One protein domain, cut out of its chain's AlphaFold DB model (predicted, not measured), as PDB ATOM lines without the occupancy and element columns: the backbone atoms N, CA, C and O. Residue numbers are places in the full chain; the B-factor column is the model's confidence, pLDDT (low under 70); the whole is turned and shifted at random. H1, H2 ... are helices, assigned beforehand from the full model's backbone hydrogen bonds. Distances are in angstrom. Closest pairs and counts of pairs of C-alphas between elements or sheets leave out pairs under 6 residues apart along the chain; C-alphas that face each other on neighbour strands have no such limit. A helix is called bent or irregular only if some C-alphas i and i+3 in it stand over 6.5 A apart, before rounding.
ATOM      1  N   GLY A 470      27.857  69.161  24.343       85.31
ATOM      2  CA  GLY A 470      27.279  68.843  23.036       85.31
ATOM      3  C   GLY A 470      26.018  67.992  23.171       85.31
ATOM      4  O   GLY A 470      24.958  68.370  22.667       85.31
ATOM      5  N   HIS A 471      26.085  66.921  23.964       82.56
ATOM      6  CA  HIS A 471      24.924  66.096  24.292       82.56
ATOM      7  C   HIS A 471      23.822  66.912  24.996       82.56
ATOM      8  O   HIS A 471      22.630  66.719  24.737       82.56
ATOM      9  N   SER A 472      24.185  67.869  25.863       85.12
ATOM     10  CA  SER A 472      23.210  68.771  26.493       85.12
ATOM     11  C   SER A 472      22.470  69.646  25.477       85.12
ATOM     12  O   SER A 472      21.245  69.783  25.582       85.12
ATOM     13  N   LEU A 473      23.170  70.195  24.478       87.69
ATOM     14  CA  LEU A 473      22.572  71.006  23.415       87.69
ATOM     15  C   LEU A 473      21.623  70.193  22.532       87.69
ATOM     16  O   LEU A 473      20.486  70.617  22.311       87.69
ATOM     17  N   GLU A 474      22.048  69.013  22.077       88.12
ATOM     18  CA  GLU A 474      21.229  68.139  21.230       88.12
ATOM     19  C   GLU A 474      19.945  67.710  21.954       88.12
ATOM     20  O   GLU A 474      18.829  67.892  21.452       88.12
ATOM     21  N   LYS A 475      20.091  67.228  23.196       85.12
ATOM     22  CA  LYS A 475      18.968  66.850  24.060       85.12
ATOM     23  C   LYS A 475      18.027  68.039  24.251       85.12
ATOM     24  O   LYS A 475      16.819  67.914  24.045       85.12
ATOM     25  N   SER A 476      18.564  69.213  24.576       89.25
ATOM     26  CA  SER A 476      17.793  70.449  24.759       89.25
ATOM     27  C   SER A 476      16.993  70.842  23.515       89.25
ATOM     28  O   SER A 476      15.810  71.177  23.633       89.25
ATOM     29  N   ALA A 477      17.596  70.753  22.327       90.88
ATOM     30  CA  ALA A 477      16.926  71.023  21.059       90.88
ATOM     31  C   ALA A 477      15.782  70.029  20.803       90.88
ATOM     32  O   ALA A 477      14.647  70.445  20.551       90.88
ATOM     33  N   LYS A 478      16.036  68.725  20.976       88.62
ATOM     34  CA  LYS A 478      15.029  67.664  20.818       88.62
ATOM     35  C   LYS A 478      13.847  67.845  21.776       88.62
ATOM     36  O   LYS A 478      12.694  67.795  21.351       88.62
ATOM     37  N   TYR A 479      14.101  68.124  23.058       85.44
ATOM     38  CA  TYR A 479      13.045  68.388  24.047       85.44
ATOM     39  C   TYR A 479      12.258  69.671  23.756       85.44
ATOM     40  O   TYR A 479      11.048  69.725  24.007       85.44
ATOM     41  N   ALA A 480      12.919  70.719  23.259       90.94
ATOM     42  CA  ALA A 480      12.243  71.943  22.851       90.94
ATOM     43  C   ALA A 480      11.280  71.676  21.684       90.94
ATOM     44  O   ALA A 480      10.122  72.089  21.764       90.94
ATOM     45  N   TRP A 481      11.729  70.922  20.674       92.31
ATOM     46  CA  TRP A 481      10.936  70.551  19.501       92.31
ATOM     47  C   TRP A 481       9.771  69.608  19.824       92.31
ATOM     48  O   TRP A 481       8.629  69.863  19.455       92.31
ATOM     49  N   LEU A 482       9.991  68.554  20.612       86.62
ATOM     50  CA  LEU A 482       8.883  67.706  21.076       86.62
ATOM     51  C   LEU A 482       7.848  68.524  21.866       86.62
ATOM     52  O   LEU A 482       6.639  68.332  21.730       86.62
ATOM     53  N   GLY A 483       8.319  69.494  22.654       86.25
ATOM     54  CA  GLY A 483       7.460  70.421  23.378       86.25
ATOM     55  C   GLY A 483       6.668  71.385  22.487       86.25
ATOM     56  O   GLY A 483       5.581  71.796  22.903       86.25
ATOM     57  N   SER A 484       7.179  71.768  21.310       89.19
ATOM     58  CA  SER A 484       6.426  72.582  20.347       89.19
ATOM     59  C   SER A 484       5.336  71.750  19.677       89.19
ATOM     60  O   SER A 484       4.179  72.165  19.692       89.19
ATOM     61  N   LEU A 485       5.665  70.542  19.208       88.75
ATOM     62  CA  LEU A 485       4.716  69.612  18.588       88.75
ATOM     63  C   LEU A 485       3.547  69.269  19.520       88.75
ATOM     64  O   LEU A 485       2.388  69.357  19.119       88.75
ATOM     65  N   GLU A 486       3.825  68.941  20.783       85.81
ATOM     66  CA  GLU A 486       2.784  68.626  21.770       85.81
ATOM     67  C   GLU A 486       1.853  69.819  22.029       85.81
ATOM     68  O   GLU A 486       0.637  69.674  22.154       85.81
ATOM     69  N   LYS A 487       2.402  71.037  22.088       86.88
ATOM     70  CA  LYS A 487       1.591  72.250  22.246       86.88
ATOM     71  C   LYS A 487       0.745  72.537  21.010       86.88
ATOM     72  O   LYS A 487      -0.417  72.908  21.176       86.88
ATOM     73  N   HIS A 488       1.306  72.342  19.820       88.50
ATOM     74  CA  HIS A 488       0.589  72.490  18.560       88.50
ATOM     75  C   HIS A 488      -0.575  71.491  18.470       88.50
ATOM     76  O   HIS A 488      -1.703  71.887  18.194       88.50
ATOM     77  N   ARG A 489      -0.349  70.216  18.829       86.38
ATOM     78  CA  ARG A 489      -1.406  69.185  18.922       86.38
ATOM     79  C   ARG A 489      -2.544  69.578  19.864       86.38
ATOM     80  O   ARG A 489      -3.699  69.297  19.581       86.38
ATOM     81  N   ARG A 490      -2.238  70.282  20.959       86.88
ATOM     82  CA  ARG A 490      -3.235  70.840  21.896       86.88
ATOM     83  C   ARG A 490      -3.891  72.141  21.405       86.88
ATOM     84  O   ARG A 490      -4.501  72.849  22.208       86.88
ATOM     85  N   GLY A 491      -3.706  72.512  20.140       86.88
ATOM     86  CA  GLY A 491      -4.267  73.719  19.529       86.88
ATOM     87  C   GLY A 491      -3.694  75.032  20.070       86.88
ATOM     88  O   GLY A 491      -4.298  76.089  19.887       86.88
ATOM     89  N   LYS A 492      -2.555  75.005  20.778       88.31
ATOM     90  CA  LYS A 492      -1.893  76.238  21.229       88.31
ATOM     91  C   LYS A 492      -1.177  76.876  20.047       88.31
ATOM     92  O   LYS A 492      -0.567  76.175  19.258       88.31
ATOM     93  N   LYS A 493      -1.204  78.207  19.992       86.06
ATOM     94  CA  LYS A 493      -0.583  78.994  18.924       86.06
ATOM     95  C   LYS A 493       0.299  80.085  19.496       86.06
ATOM     96  O   LYS A 493       0.028  80.587  20.592       86.06
ATOM     97  N   THR A 494       1.327  80.476  18.753       86.62
ATOM     98  CA  THR A 494       2.176  81.623  19.107       86.62
ATOM     99  C   THR A 494       2.180  82.609  17.951       86.62
ATOM    100  O   THR A 494       2.685  82.303  16.883       86.62
ATOM    101  N   ARG A 495       1.612  83.807  18.151       81.50
ATOM    102  CA  ARG A 495       1.433  84.792  17.066       81.50
ATOM    103  C   ARG A 495       2.693  85.616  16.772       81.50
ATOM    104  O   ARG A 495       2.948  85.947  15.618       81.50
ATOM    105  N   THR A 496       3.496  85.934  17.790       88.81
ATOM    106  CA  THR A 496       4.668  86.823  17.673       88.81
ATOM    107  C   THR A 496       5.907  86.223  18.337       88.81
ATOM    108  O   THR A 496       5.794  85.469  19.302       88.81
ATOM    109  N   LEU A 497       7.100  86.602  17.857       91.56
ATOM    110  CA  LEU A 497       8.387  86.199  18.446       91.56
ATOM    111  C   LEU A 497       8.752  86.973  19.727       91.56
ATOM    112  O   LEU A 497       9.632  86.549  20.482       91.56
ATOM    113  N   LEU A 498       8.026  88.052  20.039       92.81
ATOM    114  CA  LEU A 498       8.186  88.781  21.300       92.81
ATOM    115  C   LEU A 498       7.859  87.891  22.509       92.81
ATOM    116  O   LEU A 498       8.581  87.904  23.505       92.81
ATOM    117  N   TYR A 499       6.810  87.069  22.407       92.00
ATOM    118  CA  TYR A 499       6.402  86.170  23.486       92.00
ATOM    119  C   TYR A 499       7.466  85.101  23.824       92.00
ATOM    120  O   TYR A 499       7.844  85.018  24.996       92.00
ATOM    121  N   PRO A 500       8.009  84.318  22.862       93.88
ATOM    122  CA  PRO A 500       9.144  83.426  23.105       93.88
ATOM    123  C   PRO A 500      10.336  84.125  23.764       93.88
ATOM    124  O   PRO A 500      10.884  83.602  24.734       93.88
ATOM    125  N   THR A 501      10.705  85.313  23.269       94.88
ATOM    126  CA  THR A 501      11.860  86.087  23.755       94.88
ATOM    127  C   THR A 501      11.686  86.472  25.220       94.88
ATOM    128  O   THR A 501      12.516  86.127  26.064       94.88
ATOM    129  N   LEU A 502      10.552  87.097  25.555       94.69
ATOM    130  CA  LEU A 502      10.243  87.481  26.929       94.69
ATOM    131  C   LEU A 502      10.141  86.252  27.841       94.69
ATOM    132  O   LEU A 502      10.617  86.273  28.972       94.69
ATOM    133  N   ARG A 503       9.564  85.145  27.356       92.94
ATOM    134  CA  ARG A 503       9.435  83.918  28.149       92.94
ATOM    135  C   ARG A 503      10.786  83.266  28.442       92.94
ATOM    136  O   ARG A 503      10.964  82.751  29.547       92.94
ATOM    137  N   GLY A 504      11.718  83.293  27.491       95.19
ATOM    138  CA  GLY A 504      13.104  82.871  27.698       95.19
ATOM    139  C   GLY A 504      13.788  83.716  28.774       95.19
ATOM    140  O   GLY A 504      14.261  83.164  29.769       95.19
ATOM    141  N   LEU A 505      13.731  85.046  28.645       95.88
ATOM    142  CA  LEU A 505      14.327  85.983  29.605       95.88
ATOM    143  C   LEU A 505      13.745  85.822  31.019       95.88
ATOM    144  O   LEU A 505      14.485  85.698  31.991       95.88
ATOM    145  N   LEU A 506      12.418  85.742  31.142       95.12
ATOM    146  CA  LEU A 506      11.755  85.515  32.429       95.12
ATOM    147  C   LEU A 506      12.122  84.156  33.037       95.12
ATOM    148  O   LEU A 506      12.192  84.027  34.257       95.12
ATOM    149  N   THR A 507      12.381  83.141  32.208       95.00
ATOM    150  CA  THR A 507      12.853  81.835  32.690       95.00
ATOM    151  C   THR A 507      14.270  81.937  33.242       95.00
ATOM    152  O   THR A 507      14.528  81.376  34.306       95.00
ATOM    153  N   PHE A 508      15.157  82.690  32.584       96.12
ATOM    154  CA  PHE A 508      16.489  82.980  33.112       96.12
ATOM    155  C   PHE A 508      16.404  83.695  34.465       96.12
ATOM    156  O   PHE A 508      16.951  83.199  35.444       96.12
ATOM    157  N   VAL A 509      15.649  84.798  34.556       93.94
ATOM    158  CA  VAL A 509      15.457  85.552  35.811       93.94
ATOM    159  C   VAL A 509      14.900  84.650  36.912       93.94
ATOM    160  O   VAL A 509      15.386  84.665  38.043       93.94
ATOM    161  N   HIS A 510      13.915  83.815  36.586       91.62
ATOM    162  CA  HIS A 510      13.327  82.900  37.553       91.62
ATOM    163  C   HIS A 510      14.331  81.861  38.068       91.62
ATOM    164  O   HIS A 510      14.409  81.639  39.273       91.62
ATOM    165  N   VAL A 511      15.084  81.209  37.179       90.44
ATOM    166  CA  VAL A 511      16.008  80.128  37.556       90.44
ATOM    167  C   VAL A 511      17.282  80.679  38.199       90.44
ATOM    168  O   VAL A 511      17.732  80.145  39.210       90.44
ATOM    169  N   TYR A 512      17.854  81.746  37.648       91.94
ATOM    170  CA  TYR A 512      19.130  82.288  38.099       91.94
ATOM    171  C   TYR A 512      18.979  83.184  39.330       91.94
ATOM    172  O   TYR A 512      19.672  82.961  40.318       91.94
ATOM    173  N   LEU A 513      18.050  84.147  39.312       85.00
ATOM    174  CA  LEU A 513      17.903  85.139  40.386       85.00
ATOM    175  C   LEU A 513      16.902  84.687  41.454       85.00
ATOM    176  O   LEU A 513      17.280  84.512  42.608       85.00
ATOM    177  N   LEU A 514      15.639  84.441  41.081       81.62
ATOM    178  CA  LEU A 514      14.573  84.157  42.061       81.62
ATOM    179  C   LEU A 514      14.733  82.800  42.756       81.62
ATOM    180  O   LEU A 514      14.287  82.615  43.884       81.62
ATOM    181  N   ARG A 515      15.346  81.832  42.074       80.62
ATOM    182  CA  ARG A 515      15.666  80.505  42.620       80.62
ATOM    183  C   ARG A 515      17.120  80.388  43.082       80.62
ATOM    184  O   ARG A 515      17.559  79.275  43.368       80.62
ATOM    185  N   PHE A 516      17.841  81.509  43.157       84.00
ATOM    186  CA  PHE A 516      19.228  81.596  43.614       84.00
ATOM    187  C   PHE A 516      20.210  80.680  42.859       84.00
ATOM    188  O   PHE A 516      21.204  80.242  43.430       84.00
ATOM    189  N   GLY A 517      19.954  80.377  41.581       83.12
ATOM    190  CA  GLY A 517      20.844  79.558  40.747       83.12
ATOM    191  C   GLY A 517      22.268  80.115  40.622       83.12
ATOM    192  O   GLY A 517      23.195  79.361  40.350       83.12
ATOM    193  N   PHE A 518      22.475  81.412  40.881       82.56
ATOM    194  CA  PHE A 518      23.816  82.005  40.961       82.56
ATOM    195  C   PHE A 518      24.692  81.417  42.081       82.56
ATOM    196  O   PHE A 518      25.915  81.473  41.979       82.56
ATOM    197  N   LEU A 519      24.097  80.814  43.119       76.44
ATOM    198  CA  LEU A 519      24.835  80.135  44.191       76.44
ATOM    199  C   LEU A 519      25.472  78.811  43.734       76.44
ATOM    200  O   LEU A 519      26.382  78.328  44.401       76.44
ATOM    201  N   ASP A 520      25.043  78.253  42.596       77.25
ATOM    202  CA  ASP A 520      25.682  77.091  41.956       77.25
ATOM    203  C   ASP A 520      26.847  77.501  41.018       77.25
ATOM    204  O   ASP A 520      27.343  76.697  40.223       77.25
ATOM    205  N   GLY A 521      27.283  78.765  41.061       84.12
ATOM    206  CA  GLY A 521      28.436  79.266  40.310       84.12
ATOM    207  C   GLY A 521      28.243  79.277  38.788       84.12
ATOM    208  O   GLY A 521      27.162  79.576  38.270       84.12
ATOM    209  N   SER A 522      29.317  78.972  38.052       88.00
ATOM    210  CA  SER A 522      29.338  79.003  36.581       88.00
ATOM    211  C   SER A 522      28.418  77.955  35.951       88.00
ATOM    212  O   SER A 522      27.748  78.243  34.957       88.00
ATOM    213  N   VAL A 523      28.315  76.763  36.548       86.81
ATOM    214  CA  VAL A 523      27.413  75.702  36.071       86.81
ATOM    215  C   VAL A 523      25.949  76.079  36.314       86.81
ATOM    216  O   VAL A 523      25.101  75.829  35.453       86.81
ATOM    217  N   GLY A 524      25.650  76.759  37.426       87.50
ATOM    218  CA  GLY A 524      24.334  77.349  37.686       87.50
ATOM    219  C   GLY A 524      23.914  78.371  36.630       87.50
ATOM    220  O   GLY A 524      22.796  78.311  36.110       87.50
ATOM    221  N   TYR A 525      24.832  79.269  36.258       91.88
ATOM    222  CA  TYR A 525      24.615  80.234  35.177       91.88
ATOM    223  C   TYR A 525      24.354  79.538  33.838       91.88
ATOM    224  O   TYR A 525      23.327  79.789  33.205       91.88
ATOM    225  N   LEU A 526      25.235  78.614  33.441       91.69
ATOM    226  CA  LEU A 526      25.107  77.871  32.188       91.69
ATOM    227  C   LEU A 526      23.771  77.123  32.116       91.69
ATOM    228  O   LEU A 526      23.059  77.203  31.120       91.69
ATOM    229  N   THR A 527      23.377  76.471  33.209       90.00
ATOM    230  CA  THR A 527      22.097  75.762  33.304       90.00
ATOM    231  C   THR A 527      20.912  76.711  33.138       90.00
ATOM    232  O   THR A 527      19.967  76.397  32.410       90.00
ATOM    233  N   ALA A 528      20.943  77.889  33.768       92.88
ATOM    234  CA  ALA A 528      19.892  78.892  33.611       92.88
ATOM    235  C   ALA A 528      19.779  79.394  32.161       92.88
ATOM    236  O   ALA A 528      18.659  79.549  31.660       92.88
ATOM    237  N   VAL A 529      20.911  79.585  31.474       94.56
ATOM    238  CA  VAL A 529      20.953  79.936  30.044       94.56
ATOM    239  C   VAL A 529      20.338  78.823  29.196       94.56
ATOM    240  O   VAL A 529      19.435  79.097  28.406       94.56
ATOM    241  N   THR A 530      20.722  77.564  29.413       92.00
ATOM    242  CA  THR A 530      20.154  76.420  28.685       92.00
ATOM    243  C   THR A 530      18.639  76.309  28.899       92.00
ATOM    244  O   THR A 530      17.886  76.121  27.944       92.00
ATOM    245  N   TYR A 531      18.135  76.506  30.125       92.81
ATOM    246  CA  TYR A 531      16.687  76.528  30.390       92.81
ATOM    247  C   TYR A 531      15.959  77.663  29.659       92.81
ATOM    248  O   TYR A 531      14.832  77.470  29.179       92.81
ATOM    249  N   ALA A 532      16.577  78.843  29.585       95.38
ATOM    250  CA  ALA A 532      16.041  79.981  28.850       95.38
ATOM    251  C   ALA A 532      15.982  79.687  27.346       95.38
ATOM    252  O   ALA A 532      14.930  79.882  26.735       95.38
ATOM    253  N   GLN A 533      17.054  79.120  26.782       95.38
ATOM    254  CA  GLN A 533      17.134  78.693  25.383       95.38
ATOM    255  C   GLN A 533      16.097  77.618  25.049       95.38
ATOM    256  O   GLN A 533      15.330  77.785  24.105       95.38
ATOM    257  N   VAL A 534      15.980  76.554  25.852       94.38
ATOM    258  CA  VAL A 534      14.955  75.506  25.665       94.38
ATOM    259  C   VAL A 534      13.550  76.104  25.677       94.38
ATOM    260  O   VAL A 534      12.681  75.700  24.901       94.38
ATOM    261  N   THR A 535      13.302  77.064  26.568       94.44
ATOM    262  CA  THR A 535      11.995  77.719  26.662       94.44
ATOM    263  C   THR A 535      11.720  78.589  25.445       94.44
ATOM    264  O   THR A 535      10.627  78.499  24.887       94.44
ATOM    265  N   PHE A 536      12.697  79.380  25.010       96.19
ATOM    266  CA  PHE A 536      12.613  80.170  23.787       96.19
ATOM    267  C   PHE A 536      12.357  79.272  22.566       96.19
ATOM    268  O   PHE A 536      11.323  79.419  21.915       96.19
ATOM    269  N   ASN A 537      13.221  78.278  22.331       95.56
ATOM    270  CA  ASN A 537      13.154  77.353  21.194       95.56
ATOM    271  C   ASN A 537      11.807  76.628  21.120       95.56
ATOM    272  O   ASN A 537      11.250  76.460  20.040       95.56
ATOM    273  N   LYS A 538      11.231  76.250  22.266       93.69
ATOM    274  CA  LYS A 538       9.914  75.602  22.326       93.69
ATOM    275  C   LYS A 538       8.789  76.487  21.788       93.69
ATOM    276  O   LYS A 538       7.925  76.004  21.062       93.69
ATOM    277  N   TYR A 539       8.758  77.766  22.162       93.88
ATOM    278  CA  TYR A 539       7.713  78.684  21.697       93.88
ATOM    279  C   TYR A 539       8.010  79.255  20.306       93.88
ATOM    280  O   TYR A 539       7.074  79.494  19.549       93.88
ATOM    281  N   ALA A 540       9.283  79.409  19.938       94.00
ATOM    282  CA  ALA A 540       9.692  79.752  18.578       94.00
ATOM    283  C   ALA A 540       9.344  78.625  17.588       94.00
ATOM    284  O   ALA A 540       8.771  78.887  16.536       94.00
ATOM    285  N   GLY A 541       9.585  77.364  17.959       92.44
ATOM    286  CA  GLY A 541       9.162  76.203  17.174       92.44
ATOM    287  C   GLY A 541       7.641  76.121  17.028       92.44
ATOM    288  O   GLY A 541       7.149  75.805  15.952       92.44
ATOM    289  N   LEU A 542       6.884  76.471  18.075       91.88
ATOM    290  CA  LEU A 542       5.420  76.548  17.992       91.88
ATOM    291  C   LEU A 542       4.956  77.640  17.016       91.88
ATOM    292  O   LEU A 542       4.061  77.404  16.218       91.88
ATOM    293  N   TRP A 543       5.592  78.812  17.059       93.19
ATOM    294  CA  TRP A 543       5.352  79.902  16.108       93.19
ATOM    295  C   TRP A 543       5.679  79.507  14.657       93.19
ATOM    296  O   TRP A 543       5.004  79.962  13.735       93.19
ATOM    297  N   ALA A 544       6.699  78.668  14.452       91.00
ATOM    298  CA  ALA A 544       7.087  78.180  13.131       91.00
ATOM    299  C   ALA A 544       6.099  77.144  12.569       91.00
ATOM    300  O   ALA A 544       5.790  77.197  11.385       91.00
ATOM    301  N   LEU A 545       5.569  76.244  13.409       88.88
ATOM    302  CA  LEU A 545       4.571  75.236  13.008       88.88
ATOM    303  C   LEU A 545       3.247  75.852  12.526       88.88
ATOM    304  O   LEU A 545       2.571  75.268  11.688       88.88
ATOM    305  N   ASP A 546       2.893  77.035  13.031       82.00
ATOM    306  CA  ASP A 546       1.681  77.765  12.635       82.00
ATOM    307  C   ASP A 546       1.803  78.442  11.245       82.00
ATOM    308  O   ASP A 546       0.867  79.118  10.806       82.00
ATOM    309  N   ARG A 547       2.948  78.316  10.555       79.94
ATOM    310  CA  ARG A 547       3.209  78.918   9.237       79.94
ATOM    311  C   ARG A 547       3.255  77.856   8.129       79.94
ATOM    312  O   ARG A 547       3.719  76.747   8.378       79.94
TER     313      ARG A 547
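This is residues 470 to 547 of the 555 residues of a protein of Alteromonadaceae bacterium (UniProt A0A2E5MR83). One long helix, H3, is in the middle; H2 folds against it side by side as the other half of a helical hairpin, and H1 crosses the other side of H3 at a slant, its first residues splaying away from it. H1 and H2 have H3 between them, and a kink near residue 524 turns the first part of H3 at the end where the chain comes over from H2. The printed part has 78 residues with three named helices, in the order H1, H2, H3, and no named strand; the class is all helix. The whole is compact, with a radius of gyration of the C-alphas of 13.2 A, yet elongated in outline, spanning 40 by 26 by 17 A.

H3, the longest helix, holds residues 517 to 545 and measures 32.4 A from first to last C-alpha, from C-alpha 517 at (20.844, 79.558, 40.747) to C-alpha 545 at (4.571, 75.236, 13.008). It is irregular: C-alphas 519 and 522 are 8.9 A apart, and it has a kink of 96 degrees near residue 524. H2 holds residues 498 to 514 and measures 22.2 A; it is neither bent nor irregular, but only just, with C-alphas 511 and 514 6.2 A apart. H1 holds residues 470 to 489 and measures 29.0 A, beginning at C-alpha 470 at (27.279, 68.843, 23.036).

H3 touches both other helices. H2 and H3 form a hairpin, at a shallow tilt of 19 degrees and running opposite ways; their closest C-alphas, those of Gly 504 and Ala 532, are 4.3 A apart. H1 touches H3 at a steep tilt of 41 degrees, and the two run the same way. Their closest C-alphas, those of Ala 480 and Lys 538, are 4.4 A apart. H1 and H2 are apart. In H1 every O i to N i+4 pair is within hydrogen-bond range; in H2 it is 12 of 13 pairs, and in H3 22 of 25.

The two C-alphas farthest apart are those of Leu 519 and Arg 547, at 41.1 A, while the first and last printed C-alphas, of Gly 470 and Arg 547, are 29.5 A apart. The printed part has no cut. The link from H2 to H3, two residues, is tight, and the link from H1 to H2, eight residues, is short; there is no long link. The mean pLDDT of the printed part is 89.3, and no printed residue is under 70.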